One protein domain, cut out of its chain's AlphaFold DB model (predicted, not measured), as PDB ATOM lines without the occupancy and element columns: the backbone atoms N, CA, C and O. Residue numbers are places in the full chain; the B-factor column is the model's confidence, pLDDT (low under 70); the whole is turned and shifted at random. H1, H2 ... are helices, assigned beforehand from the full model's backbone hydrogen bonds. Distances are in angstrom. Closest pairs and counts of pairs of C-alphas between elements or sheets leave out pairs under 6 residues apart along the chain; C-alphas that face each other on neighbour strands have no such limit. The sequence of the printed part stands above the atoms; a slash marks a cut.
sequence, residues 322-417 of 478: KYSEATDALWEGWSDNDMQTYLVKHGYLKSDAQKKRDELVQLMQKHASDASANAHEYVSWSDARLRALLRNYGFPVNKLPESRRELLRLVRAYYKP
ATOM      1  N   LYS A 322     352.007 240.681 277.583       88.00
ATOM      2  CA  LYS A 322     351.268 241.353 278.664       88.00
ATOM      3  C   LYS A 322     352.129 242.212 279.565       88.00
ATOM      4  O   LYS A 322     351.627 243.153 280.163       88.00
ATOM      5  N   TYR A 323     353.424 241.943 279.622       89.06
ATOM      6  CA  TYR A 323     354.346 242.670 280.477       89.06
ATOM      7  C   TYR A 323     354.454 244.148 280.091       89.06
ATOM      8  O   TYR A 323     354.441 245.007 280.961       89.06
ATOM      9  N   SER A 324     354.531 244.460 278.797       85.81
ATOM     10  CA  SER A 324     354.586 245.847 278.312       85.81
ATOM     11  C   SER A 324     353.249 246.585 278.439       85.81
ATOM     12  O   SER A 324     353.255 247.803 278.581       85.81
ATOM     13  N   GLU A 325     352.123 245.861 278.439       85.81
ATOM     14  CA  GLU A 325     350.779 246.413 278.665       85.81
ATOM     15  C   GLU A 325     350.496 246.678 280.158       85.81
ATOM     16  O   GLU A 325     349.628 247.488 280.500       85.81
ATOM     17  N   ALA A 326     351.200 245.984 281.057       91.44
ATOM     18  CA  ALA A 326     350.984 246.079 282.492       91.44
ATOM     19  C   ALA A 326     351.371 247.470 283.010       91.44
ATOM     20  O   ALA A 326     352.475 247.972 282.793       91.44
ATOM     21  N   THR A 327     350.431 248.117 283.698       91.25
ATOM     22  CA  THR A 327     350.554 249.516 284.119       91.25
ATOM     23  C   THR A 327     351.710 249.729 285.101       91.25
ATOM     24  O   THR A 327     352.426 250.725 285.021       91.25
ATOM     25  N   ASP A 328     351.921 248.798 286.024       90.56
ATOM     26  CA  ASP A 328     353.014 248.834 286.992       90.56
ATOM     27  C   ASP A 328     354.390 248.719 286.318       90.56
ATOM     28  O   ASP A 328     355.287 249.489 286.663       90.56
ATOM     29  N   ALA A 329     354.530 247.840 285.321       92.31
ATOM     30  CA  ALA A 329     355.738 247.693 284.519       92.31
ATOM     31  C   ALA A 329     355.987 248.943 283.665       92.31
ATOM     32  O   ALA A 329     357.039 249.574 283.770       92.31
ATOM     33  N   LEU A 330     354.992 249.363 282.874       92.56
ATOM     34  CA  LEU A 330     355.069 250.505 281.957       92.56
ATOM     35  C   LEU A 330     355.515 251.799 282.655       92.56
ATOM     36  O   LEU A 330     356.327 252.567 282.127       92.56
ATOM     37  N   TRP A 331     355.010 252.025 283.869       94.19
ATOM     38  CA  TRP A 331     355.304 253.211 284.672       94.19
ATOM     39  C   TRP A 331     356.363 252.968 285.760       94.19
ATOM     40  O   TRP A 331     356.615 253.858 286.579       94.19
ATOM     41  N   GLU A 332     357.036 251.810 285.765       93.12
ATOM     42  CA  GLU A 332     358.038 251.444 286.774       93.12
ATOM     43  C   GLU A 332     359.182 252.465 286.817       93.12
ATOM     44  O   GLU A 332     359.569 252.925 287.892       93.12
ATOM     45  N   GLY A 333     359.675 252.878 285.643       91.31
ATOM     46  CA  GLY A 333     360.755 253.860 285.490       91.31
ATOM     47  C   GLY A 333     360.371 255.308 285.820       91.31
ATOM     48  O   GLY A 333     361.208 256.205 285.710       91.31
ATOM     49  N   TRP A 334     359.121 255.566 286.202       93.88
ATOM     50  CA  TRP A 334     358.626 256.891 286.556       93.88
ATOM     51  C   TRP A 334     358.499 257.039 288.070       93.88
ATOM     52  O   TRP A 334     357.733 256.325 288.719       93.88
ATOM     53  N   SER A 335     359.230 257.998 288.644       93.56
ATOM     54  CA  SER A 335     358.985 258.431 290.024       93.56
ATOM     55  C   SER A 335     357.737 259.314 290.109       93.56
ATOM     56  O   SER A 335     357.323 259.898 289.108       93.56
ATOM     57  N   ASP A 336     357.160 259.453 291.302       94.38
ATOM     58  CA  ASP A 336     355.981 260.307 291.517       94.38
ATOM     59  C   ASP A 336     356.268 261.759 291.108       94.38
ATOM     60  O   ASP A 336     355.460 262.394 290.434       94.38
ATOM     61  N   ASN A 337     357.472 262.248 291.422       93.00
ATOM     62  CA  ASN A 337     357.931 263.570 291.014       93.00
ATOM     63  C   ASN A 337     358.088 263.694 289.487       93.00
ATOM     64  O   ASN A 337     357.735 264.727 288.920       93.00
ATOM     65  N   ASP A 338     358.582 262.653 288.803       94.06
ATOM     66  CA  ASP A 338     358.685 262.660 287.336       94.06
ATOM     67  C   ASP A 338     357.297 262.721 286.686       94.06
ATOM     68  O   ASP A 338     357.100 263.481 285.738       94.06
ATOM     69  N   MET A 339     356.337 261.937 287.196       94.88
ATOM     70  CA  MET A 339     354.957 261.941 286.698       94.88
ATOM     71  C   MET A 339     354.308 263.306 286.916       94.88
ATOM     72  O   MET A 339     353.755 263.872 285.980       94.88
ATOM     73  N   GLN A 340     354.423 263.872 288.123       94.62
ATOM     74  CA  GLN A 340     353.909 265.212 288.417       94.62
ATOM     75  C   GLN A 340     354.530 266.260 287.494       94.62
ATOM     76  O   GLN A 340     353.805 267.029 286.870       94.62
ATOM     77  N   THR A 341     355.856 266.250 287.338       94.12
ATOM     78  CA  THR A 341     356.566 267.199 286.471       94.12
ATOM     79  C   THR A 341     356.092 267.096 285.024       94.12
ATOM     80  O   THR A 341     355.847 268.117 284.384       94.12
ATOM     81  N   TYR A 342     355.929 265.878 284.503       93.44
ATOM     82  CA  TYR A 342     355.405 265.655 283.158       93.44
ATOM     83  C   TYR A 342     353.973 266.180 283.023       93.44
ATOM     84  O   TYR A 342     353.686 266.975 282.131       93.44
ATOM     85  N   LEU A 343     353.081 265.802 283.938       95.19
ATOM     86  CA  LEU A 343     351.678 266.206 283.888       95.19
ATOM     87  C   LEU A 343     351.515 267.725 284.019       95.19
ATOM     88  O   LEU A 343     350.716 268.306 283.290       95.19
ATOM     89  N   VAL A 344     352.299 268.386 284.874       95.44
ATOM     90  CA  VAL A 344     352.306 269.853 285.006       95.44
ATOM     91  C   VAL A 344     352.834 270.513 283.737       95.44
ATOM     92  O   VAL A 344     352.191 271.411 283.197       95.44
ATOM     93  N   LYS A 345     353.972 270.044 283.213       95.56
ATOM     94  CA  LYS A 345     354.587 270.588 281.994       95.56
ATOM     95  C   LYS A 345     353.655 270.509 280.784       95.56
ATOM     96  O   LYS A 345     353.674 271.403 279.944       95.56
ATOM     97  N   HIS A 346     352.858 269.448 280.696       93.81
ATOM     98  CA  HIS A 346     351.908 269.236 279.609       93.81
ATOM     99  C   HIS A 346     350.494 269.784 279.906       93.81
ATOM    100  O   HIS A 346     349.599 269.638 279.078       93.81
ATOM    101  N   GLY A 347     350.284 270.442 281.055       93.62
ATOM    102  CA  GLY A 347     349.021 271.107 281.404       93.62
ATOM    103  C   GLY A 347     347.903 270.181 281.906       93.62
ATOM    104  O   GLY A 347     346.753 270.602 281.985       93.62
ATOM    105  N   TYR A 348     348.219 268.934 282.258       93.62
ATOM    106  CA  TYR A 348     347.266 267.935 282.765       93.62
ATOM    107  C   TYR A 348     347.109 267.948 284.292       93.62
ATOM    108  O   TYR A 348     346.177 267.347 284.823       93.62
ATOM    109  N   LEU A 349     348.012 268.620 285.007       94.12
ATOM    110  CA  LEU A 349     347.972 268.778 286.459       94.12
ATOM    111  C   LEU A 349     348.393 270.204 286.835       94.12
ATOM    112  O   LEU A 349     349.270 270.782 286.198       94.12
ATOM    113  N   LYS A 350     347.777 270.786 287.867       91.06
ATOM    114  CA  LYS A 350     348.225 272.074 288.420       91.06
ATOM    115  C   LYS A 350     349.479 271.875 289.276       91.06
ATOM    116  O   LYS A 350     349.641 270.824 289.887       91.06
ATOM    117  N   SER A 351     350.349 272.881 289.347       86.62
ATOM    118  CA  SER A 351     351.634 272.799 290.061       86.62
ATOM    119  C   SER A 351     351.512 272.625 291.579       86.62
ATOM    120  O   SER A 351     352.453 272.164 292.214       86.62
ATOM    121  N   ASP A 352     350.373 272.989 292.161       87.50
ATOM    122  CA  ASP A 352     350.048 272.869 293.585       87.50
ATOM    123  C   ASP A 352     349.280 271.580 293.931       87.50
ATOM    124  O   ASP A 352     349.048 271.283 295.104       87.50
ATOM    125  N   ALA A 353     348.879 270.794 292.928       85.38
ATOM    126  CA  ALA A 353     348.054 269.617 293.140       85.38
ATOM    127  C   ALA A 353     348.874 268.443 293.695       85.38
ATOM    128  O   ALA A 353     349.721 267.866 293.012       85.38
ATOM    129  N   GLN A 354     348.555 268.025 294.920       87.75
ATOM    130  CA  GLN A 354     349.096 266.806 295.517       87.75
ATOM    131  C   GLN A 354     348.231 265.599 295.145       87.75
ATOM    132  O   GLN A 354     347.027 265.567 295.407       87.75
ATOM    133  N   LYS A 355     348.853 264.599 294.520       92.69
ATOM    134  CA  LYS A 355     348.198 263.383 294.032       92.69
ATOM    135  C   LYS A 355     348.965 262.150 294.483       92.69
ATOM    136  O   LYS A 355     350.195 262.159 294.492       92.69
ATOM    137  N   LYS A 356     348.234 261.093 294.847       95.12
ATOM    138  CA  LYS A 356     348.816 259.778 295.149       95.12
ATOM    139  C   LYS A 356     349.311 259.107 293.867       95.12
ATOM    140  O   LYS A 356     348.824 259.421 292.781       95.12
ATOM    141  N   ARG A 357     350.239 258.152 293.999       94.12
ATOM    142  CA  ARG A 357     350.833 257.440 292.858       94.12
ATOM    143  C   ARG A 357     349.785 256.820 291.935       94.12
ATOM    144  O   ARG A 357     349.888 257.007 290.731       94.12
ATOM    145  N   ASP A 358     348.751 256.183 292.478       94.94
ATOM    146  CA  ASP A 358     347.700 255.557 291.662       94.94
ATOM    147  C   ASP A 358     346.957 256.581 290.788       94.94
ATOM    148  O   ASP A 358     346.690 256.328 289.615       94.94
ATOM    149  N   GLU A 359     346.684 257.777 291.319       95.31
ATOM    150  CA  GLU A 359     346.053 258.869 290.564       95.31
ATOM    151  C   GLU A 359     346.997 259.435 289.492       95.31
ATOM    152  O   GLU A 359     346.564 259.737 288.378       95.31
ATOM    153  N   LEU A 360     348.291 259.560 289.805       95.75
ATOM    154  CA  LEU A 360     349.309 259.993 288.841       95.75
ATOM    155  C   LEU A 360     349.446 258.991 287.696       95.75
ATOM    156  O   LEU A 360     349.464 259.388 286.537       95.75
ATOM    157  N   VAL A 361     349.486 257.699 288.014       95.50
ATOM    158  CA  VAL A 361     349.551 256.609 287.040       95.50
ATOM    159  C   VAL A 361     348.329 256.621 286.124       95.50
ATOM    160  O   VAL A 361     348.487 256.538 284.910       95.50
ATOM    161  N   GLN A 362     347.120 256.805 286.662       95.12
ATOM    162  CA  GLN A 362     345.905 256.925 285.844       95.12
ATOM    163  C   GLN A 362     345.959 258.128 284.893       95.12
ATOM    164  O   GLN A 362     345.582 258.017 283.724       95.12
ATOM    165  N   LEU A 363     346.452 259.277 285.366       95.62
ATOM    166  CA  LEU A 363     346.629 260.464 284.528       95.62
ATOM    167  C   LEU A 363     347.686 260.246 283.440       95.62
ATOM    168  O   LEU A 363     347.452 260.615 282.289       95.62
ATOM    169  N   MET A 364     348.812 259.610 283.774       95.38
ATOM    170  CA  MET A 364     349.841 259.224 282.805       95.38
ATOM    171  C   MET A 364     349.273 258.265 281.756       95.38
ATOM    172  O   MET A 364     349.429 258.510 280.565       95.38
ATOM    173  N   GLN A 365     348.524 257.241 282.169       94.06
ATOM    174  CA  GLN A 365     347.884 256.297 281.252       94.06
ATOM    175  C   GLN A 365     346.936 256.996 280.269       94.06
ATOM    176  O   GLN A 365     346.868 256.628 279.099       94.06
ATOM    177  N   LYS A 366     346.214 258.018 280.738       95.31
ATOM    178  CA  LYS A 366     345.248 258.765 279.928       95.31
ATOM    179  C   LYS A 366     345.896 259.764 278.967       95.31
ATOM    180  O   LYS A 366     345.354 259.997 277.890       95.31
ATOM    181  N   HIS A 367     347.003 260.393 279.362       95.19
ATOM    182  CA  HIS A 367     347.528 261.583 278.681       95.19
ATOM    183  C   HIS A 367     348.958 261.448 278.142       95.19
ATOM    184  O   HIS A 367     349.413 262.311 277.397       95.19
ATOM    185  N   ALA A 368     349.684 260.390 278.497       92.06
ATOM    186  CA  ALA A 368     351.086 260.201 278.141       92.06
ATOM    187  C   ALA A 368     351.274 259.038 277.149       92.06
ATOM    188  O   ALA A 368     352.156 258.197 277.328       92.06
ATOM    189  N   SER A 369     350.460 259.004 276.086       88.81
ATOM    190  CA  SER A 369     350.520 257.968 275.043       88.81
ATOM    191  C   SER A 369     351.914 257.848 274.427       88.81
ATOM    192  O   SER A 369     352.445 256.746 274.342       88.81
ATOM    193  N   ASP A 370     352.572 258.961 274.106       85.00
ATOM    194  CA  ASP A 370     353.909 258.942 273.494       85.00
ATOM    195  C   ASP A 370     354.976 258.401 274.455       85.00
ATOM    196  O   ASP A 370     355.872 257.645 274.072       85.00
ATOM    197  N   ALA A 371     354.869 258.765 275.737       86.69
ATOM    198  CA  ALA A 371     355.742 258.241 276.778       86.69
ATOM    199  C   ALA A 371     355.546 256.730 276.951       86.69
ATOM    200  O   ALA A 371     356.532 256.000 277.064       86.69
ATOM    201  N   SER A 372     354.290 256.269 276.926       85.75
ATOM    202  CA  SER A 372     353.976 254.846 276.981       85.75
ATOM    203  C   SER A 372     354.497 254.102 275.753       85.75
ATOM    204  O   SER A 372     355.195 253.110 275.923       85.75
ATOM    205  N   ALA A 373     354.260 254.591 274.533       85.38
ATOM    206  CA  ALA A 373     354.701 253.948 273.294       85.38
ATOM    207  C   ALA A 373     356.223 253.741 273.275       85.38
ATOM    208  O   ALA A 373     356.706 252.655 272.970       85.38
ATOM    209  N   ASN A 374     356.986 254.747 273.711       82.00
ATOM    210  CA  ASN A 374     358.434 254.612 273.849       82.00
ATOM    211  C   ASN A 374     358.833 253.593 274.923       82.00
ATOM    212  O   ASN A 374     359.819 252.882 274.746       82.00
ATOM    213  N   ALA A 375     358.105 253.535 276.040       86.38
ATOM    214  CA  ALA A 375     358.384 252.599 277.122       86.38
ATOM    215  C   ALA A 375     358.118 251.137 276.732       86.38
ATOM    216  O   ALA A 375     358.929 250.287 277.095       86.38
ATOM    217  N   HIS A 376     357.079 250.841 275.940       84.56
ATOM    218  CA  HIS A 376     356.770 249.475 275.479       84.56
ATOM    219  C   HIS A 376     357.980 248.787 274.829       84.56
ATOM    220  O   HIS A 376     358.185 247.589 275.017       84.56
ATOM    221  N   GLU A 377     358.826 249.552 274.136       79.62
ATOM    222  CA  GLU A 377     359.996 249.021 273.442       79.62
ATOM    223  C   GLU A 377     361.077 248.475 274.371       79.62
ATOM    224  O   GLU A 377     361.750 247.524 273.985       79.62
ATOM    225  N   TYR A 378     361.284 249.070 275.553       81.62
ATOM    226  CA  TYR A 378     362.409 248.736 276.439       81.62
ATOM    227  C   TYR A 378     362.005 248.245 277.825       81.62
ATOM    228  O   TYR A 378     362.839 247.689 278.538       81.62
ATOM    229  N   VAL A 379     360.749 248.431 278.228       91.25
ATOM    230  CA  VAL A 379     360.308 248.132 279.593       91.25
ATOM    231  C   VAL A 379     360.368 246.650 279.920       91.25
ATOM    232  O   VAL A 379     360.523 246.307 281.079       91.25
ATOM    233  N   SER A 380     360.308 245.761 278.929       89.44
ATOM    234  CA  SER A 380     360.462 244.318 279.129       89.44
ATOM    235  C   SER A 380     361.920 243.862 279.159       89.44
ATOM    236  O   SER A 380     362.179 242.725 279.541       89.44
ATOM    237  N   TRP A 381     362.888 244.710 278.791       85.00
ATOM    238  CA  TRP A 381     364.289 244.302 278.654       85.00
ATOM    239  C   TRP A 381     364.894 243.883 279.993       85.00
ATOM    240  O   TRP A 381     364.564 244.438 281.048       85.00
ATOM    241  N   SER A 382     365.821 242.926 279.937       84.88
ATOM    242  CA  SER A 382     366.635 242.555 281.093       84.88
ATOM    243  C   SER A 382     367.498 243.726 281.571       84.88
ATOM    244  O   SER A 382     367.923 244.581 280.787       84.88
ATOM    245  N   ASP A 383     367.808 243.762 282.867       89.25
ATOM    246  CA  ASP A 383     368.625 244.841 283.433       89.25
ATOM    247  C   ASP A 383     370.024 244.901 282.800       89.25
ATOM    248  O   ASP A 383     370.567 245.984 282.586       89.25
ATOM    249  N   ALA A 384     370.601 243.747 282.452       81.12
ATOM    250  CA  ALA A 384     371.875 243.666 281.744       81.12
ATOM    251  C   ALA A 384     371.805 244.349 280.366       81.12
ATOM    252  O   ALA A 384     372.701 245.118 280.008       81.12
ATOM    253  N   ARG A 385     370.698 244.169 279.632       79.12
ATOM    254  CA  ARG A 385     370.457 244.846 278.352       79.12
ATOM    255  C   ARG A 385     370.272 246.356 278.524       79.12
ATOM    256  O   ARG A 385     370.829 247.127 277.742       79.12
ATOM    257  N   LEU A 386     369.550 246.795 279.560       82.94
ATOM    258  CA  LEU A 386     369.418 248.221 279.894       82.94
ATOM    259  C   LEU A 386     370.789 248.844 280.213       82.94
ATOM    260  O   LEU A 386     371.133 249.903 279.686       82.94
ATOM    261  N   ARG A 387     371.614 248.160 281.016       82.25
ATOM    262  CA  ARG A 387     372.985 248.591 281.344       82.25
ATOM    263  C   ARG A 387     373.875 248.680 280.113       82.25
ATOM    264  O   ARG A 387     374.625 249.644 279.977       82.25
ATOM    265  N   ALA A 388     373.776 247.717 279.204       71.50
ATOM    266  CA  ALA A 388     374.543 247.731 277.968       71.50
ATOM    267  C   ALA A 388     374.151 248.892 277.047       71.50
ATOM    268  O   ALA A 388     375.025 249.553 276.485       71.50
ATOM    269  N   LEU A 389     372.855 249.210 276.951       73.38
ATOM    270  CA  LEU A 389     372.396 250.395 276.230       73.38
ATOM    271  C   LEU A 389     372.994 251.675 276.835       73.38
ATOM    272  O   LEU A 389     373.541 252.504 276.111       73.38
ATOM    273  N   LEU A 390     372.932 251.830 278.159       75.31
ATOM    274  CA  LEU A 390     373.501 252.994 278.846       75.31
ATOM    275  C   LEU A 390     375.021 253.076 278.647       75.31
ATOM    276  O   LEU A 390     375.556 254.143 278.355       75.31
ATOM    277  N   ARG A 391     375.733 251.950 278.703       71.69
ATOM    278  CA  ARG A 391     377.163 251.911 278.379       71.69
ATOM    279  C   ARG A 391     377.437 252.397 276.954       71.69
ATOM    280  O   ARG A 391     378.370 253.170 276.760       71.69
ATOM    281  N   ASN A 392     376.613 252.011 275.979       65.12
ATOM    282  CA  ASN A 392     376.744 252.499 274.604       65.12
ATOM    283  C   ASN A 392     376.530 254.014 274.513       65.12
ATOM    284  O   ASN A 392     377.184 254.666 273.709       65.12
ATOM    285  N   TYR A 393     375.710 254.606 275.384       64.50
ATOM    286  CA  TYR A 393     375.606 256.063 275.515       64.50
ATOM    287  C   TYR A 393     376.797 256.720 276.239       64.50
ATOM    288  O   TYR A 393     376.901 257.948 276.255       64.50
ATOM    289  N   GLY A 394     377.752 255.934 276.742       66.88
ATOM    290  CA  GLY A 394     378.985 256.399 277.380       66.88
ATOM    291  C   GLY A 394     378.935 256.421 278.906       66.88
ATOM    292  O   GLY A 394     379.829 256.993 279.527       66.88
ATOM    293  N   PHE A 395     377.917 255.818 279.528       69.94
ATOM    294  CA  PHE A 395     377.866 255.711 280.984       69.94
ATOM    295  C   PHE A 395     378.934 254.735 281.499       69.94
ATOM    296  O   PHE A 395     379.022 253.607 281.004       69.94
ATOM    297  N   PRO A 396     379.736 255.124 282.506       73.25
ATOM    298  CA  PRO A 396     380.731 254.230 283.071       73.25
ATOM    299  C   PRO A 396     380.039 253.139 283.896       73.25
ATOM    300  O   PRO A 396     379.131 253.409 284.683       73.25
ATOM    301  N   VAL A 397     380.486 251.895 283.713       69.81
ATOM    302  CA  VAL A 397     379.841 250.688 284.255       69.81
ATOM    303  C   VAL A 397     379.696 250.726 285.782       69.81
ATOM    304  O   VAL A 397     378.691 250.265 286.317       69.81
ATOM    305  N   ASN A 398     380.661 251.329 286.478       76.75
ATOM    306  CA  ASN A 398     380.683 251.469 287.937       76.75
ATOM    307  C   ASN A 398     379.743 252.554 288.494       76.75
ATOM    308  O   ASN A 398     379.634 252.678 289.710       76.75
ATOM    309  N   LYS A 399     379.090 253.356 287.641       81.88
ATOM    310  CA  LYS A 399     378.092 254.362 288.054       81.88
ATOM    311  C   LYS A 399     376.676 254.012 287.596       81.88
ATOM    312  O   LYS A 399     375.773 254.837 287.727       81.88
ATOM    313  N   LEU A 400     376.483 252.830 287.011       83.44
ATOM    314  CA  LEU A 400     375.160 252.388 286.594       83.44
ATOM    315  C   LEU A 400     374.332 251.995 287.824       83.44
ATOM    316  O   LEU A 400     374.849 251.285 288.686       83.44
ATOM    317  N   PRO A 401     373.057 252.408 287.898       88.00
ATOM    318  CA  PRO A 401     372.185 252.015 288.991       88.00
ATOM    319  C   PRO A 401     372.024 250.500 289.126       88.00
ATOM    320  O   PRO A 401     372.007 249.743 288.143       88.00
ATOM    321  N   GLU A 402     371.855 250.056 290.366       88.25
ATOM    322  CA  GLU A 402     371.509 248.667 290.660       88.25
ATOM    323  C   GLU A 402     370.010 248.422 290.498       88.25
ATOM    324  O   GLU A 402     369.619 247.370 289.997       88.25
ATOM    325  N   SER A 403     369.178 249.408 290.853       92.81
ATOM    326  CA  SER A 403     367.729 249.260 290.801       92.81
ATOM    327  C   SER A 403     367.188 249.354 289.371       92.81
ATOM    328  O   SER A 403     367.522 250.265 288.605       92.81
ATOM    329  N   ARG A 404     366.286 248.430 289.024       93.56
ATOM    330  CA  ARG A 404     365.583 248.419 287.737       93.56
ATOM    331  C   ARG A 404     364.861 249.736 287.461       93.56
ATOM    332  O   ARG A 404     365.014 250.305 286.384       93.56
ATOM    333  N   ARG A 405     364.144 250.268 288.455       94.25
ATOM    334  CA  ARG A 405     363.473 251.574 288.385       94.25
ATOM    335  C   ARG A 405     364.411 252.683 287.908       94.25
ATOM    336  O   ARG A 405     364.048 253.451 287.022       94.25
ATOM    337  N   GLU A 406     365.608 252.784 288.478       93.00
ATOM    338  CA  GLU A 406     366.565 253.824 288.090       93.00
ATOM    339  C   GLU A 406     367.187 253.559 286.719       93.00
ATOM    340  O   GLU A 406     367.395 254.512 285.966       93.00
ATOM    341  N   LEU A 407     367.432 252.293 286.361       93.06
ATOM    342  CA  LEU A 407     367.856 251.925 285.008       93.06
ATOM    343  C   LEU A 407     366.817 252.337 283.969       93.06
ATOM    344  O   LEU A 407     367.169 252.999 282.998       93.06
ATOM    345  N   LEU A 408     365.544 252.005 284.188       93.50
ATOM    346  CA  LEU A 408     364.443 252.393 283.310       93.50
ATOM    347  C   LEU A 408     364.301 253.916 283.243       93.50
ATOM    348  O   LEU A 408     364.129 254.463 282.157       93.50
ATOM    349  N   ARG A 409     364.451 254.618 284.374       91.38
ATOM    350  CA  ARG A 409     364.435 256.087 284.418       91.38
ATOM    351  C   ARG A 409     365.549 256.702 283.569       91.38
ATOM    352  O   ARG A 409     365.301 257.669 282.848       91.38
ATOM    353  N   LEU A 410     366.766 256.158 283.656       87.38
ATOM    354  CA  LEU A 410     367.895 256.591 282.832       87.38
ATOM    355  C   LEU A 410     367.659 256.245 281.365       87.38
ATOM    356  O   LEU A 410     367.764 257.127 280.523       87.38
ATOM    357  N   VAL A 411     367.286 255.006 281.046       86.75
ATOM    358  CA  VAL A 411     367.015 254.598 279.665       86.75
ATOM    359  C   VAL A 411     365.950 255.493 279.054       86.75
ATOM    360  O   VAL A 411     366.205 256.053 277.999       86.75
ATOM    361  N   ARG A 412     364.840 255.767 279.742       88.06
ATOM    362  CA  ARG A 412     363.814 256.723 279.302       88.06
ATOM    363  C   ARG A 412     364.388 258.085 278.899       88.06
ATOM    364  O   ARG A 412     363.945 258.658 277.911       88.06
ATOM    365  N   ALA A 413     365.346 258.618 279.658       85.38
ATOM    366  CA  ALA A 413     365.942 259.926 279.383       85.38
ATOM    367  C   ALA A 413     366.844 259.937 278.133       85.38
ATOM    368  O   ALA A 413     367.016 260.988 277.521       85.38
ATOM    369  N   TYR A 414     367.409 258.785 277.753       76.31
ATOM    370  CA  TYR A 414     368.352 258.654 276.632       76.31
ATOM    371  C   TYR A 414     367.792 257.873 275.437       76.31
ATOM    372  O   TYR A 414     368.392 257.878 274.363       76.31
ATOM    373  N   TYR A 415     366.655 257.198 275.598       72.56
ATOM    374  CA  TYR A 415     366.065 256.341 274.584       72.56
ATOM    375  C   TYR A 415     365.555 257.171 273.406       72.56
ATOM    376  O   TYR A 415     364.714 258.056 273.559       72.56
ATOM    377  N   LYS A 416     366.057 256.851 272.211       68.94
ATOM    378  CA  LYS A 416     365.612 257.426 270.940       68.94
ATOM    379  C   LYS A 416     365.125 256.294 270.027       68.94
ATOM    380  O   LYS A 416     365.955 255.490 269.591       68.94
ATOM    381  N   PRO A 417     363.820 256.225 269.701       59.38
ATOM    382  CA  PRO A 417     363.253 255.128 268.911       59.38
ATOM    383  C   PRO A 417     363.932 254.928 267.552       59.38
ATOM    384  O   PRO A 417     364.229 253.801 267.170       59.38
TER     385      PRO A 417
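Overview. This is residues 322 to 417 of the 478 residues of an uncharacterized protein of Malassezia vespertilionis (UniProt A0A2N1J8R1). Two pairs of helices, H2 with H3 and H5 with H6, stand toward opposite ends of the longest axis, with H4 and the short H1 between them. In each pair a long link brings the chain back, and the second helix runs the same way as the first. The printed part has 96 residues with six named helices, H1 to H6 in order, and no named strand; its class is all helix. It is compact, with a radius of gyration of the C-alphas of 13.8 A and spans of 38 by 28 by 22 A.

Along the chain. H1, residues 327 to 330, begins at C-alpha 327 (350.554, 249.516, 284.119). H2 holds residues 336 to 345, 14.1 A, and H3 residues 357 to 367, 15.1 A. H4, residues 369 to 376, is 10.6 A long. H5, residues 383 to 392, measures 14.2 A. H6, residues 404 to 414, measures 15.4 A and ends at C-alpha 414 (368.352, 258.654, 276.632).

Arrangement. H1 only just touches H4, with 3 pairs of C-alphas within 8 A; the closest are those of Leu 330 and Ala 375, 6.2 A apart. H2 touches H3, closest at the C-alphas of Asp 336 and Arg 357, 6.0 A, the same way at 37 degrees, only just a steep tilt. H4 and H6 are close but not clearly touching, with the closest C-alphas, Ala 375 and Arg 412, 7.2 A apart. H5 touches H6, closest at the C-alphas of Asp 383 and Arg 404, 6.4 A, at a shallow tilt of 31 degrees, the same way. H2 and H6 are apart. Every O i to N i+4 pair is within hydrogen-bond range in H2, H3, H4, H5 and H6; H1 is too short for one.

Size, cuts and confidence. The two C-alphas farthest apart, Asp 352 and Asn 392, are 38.6 A from each other. The printed part has no cut. The links H2 to H3 and H5 to H6 are long. Mean pLDDT of the printed part is 87.1; residues 392 to 395, 397 and 416 to 417 are under 70.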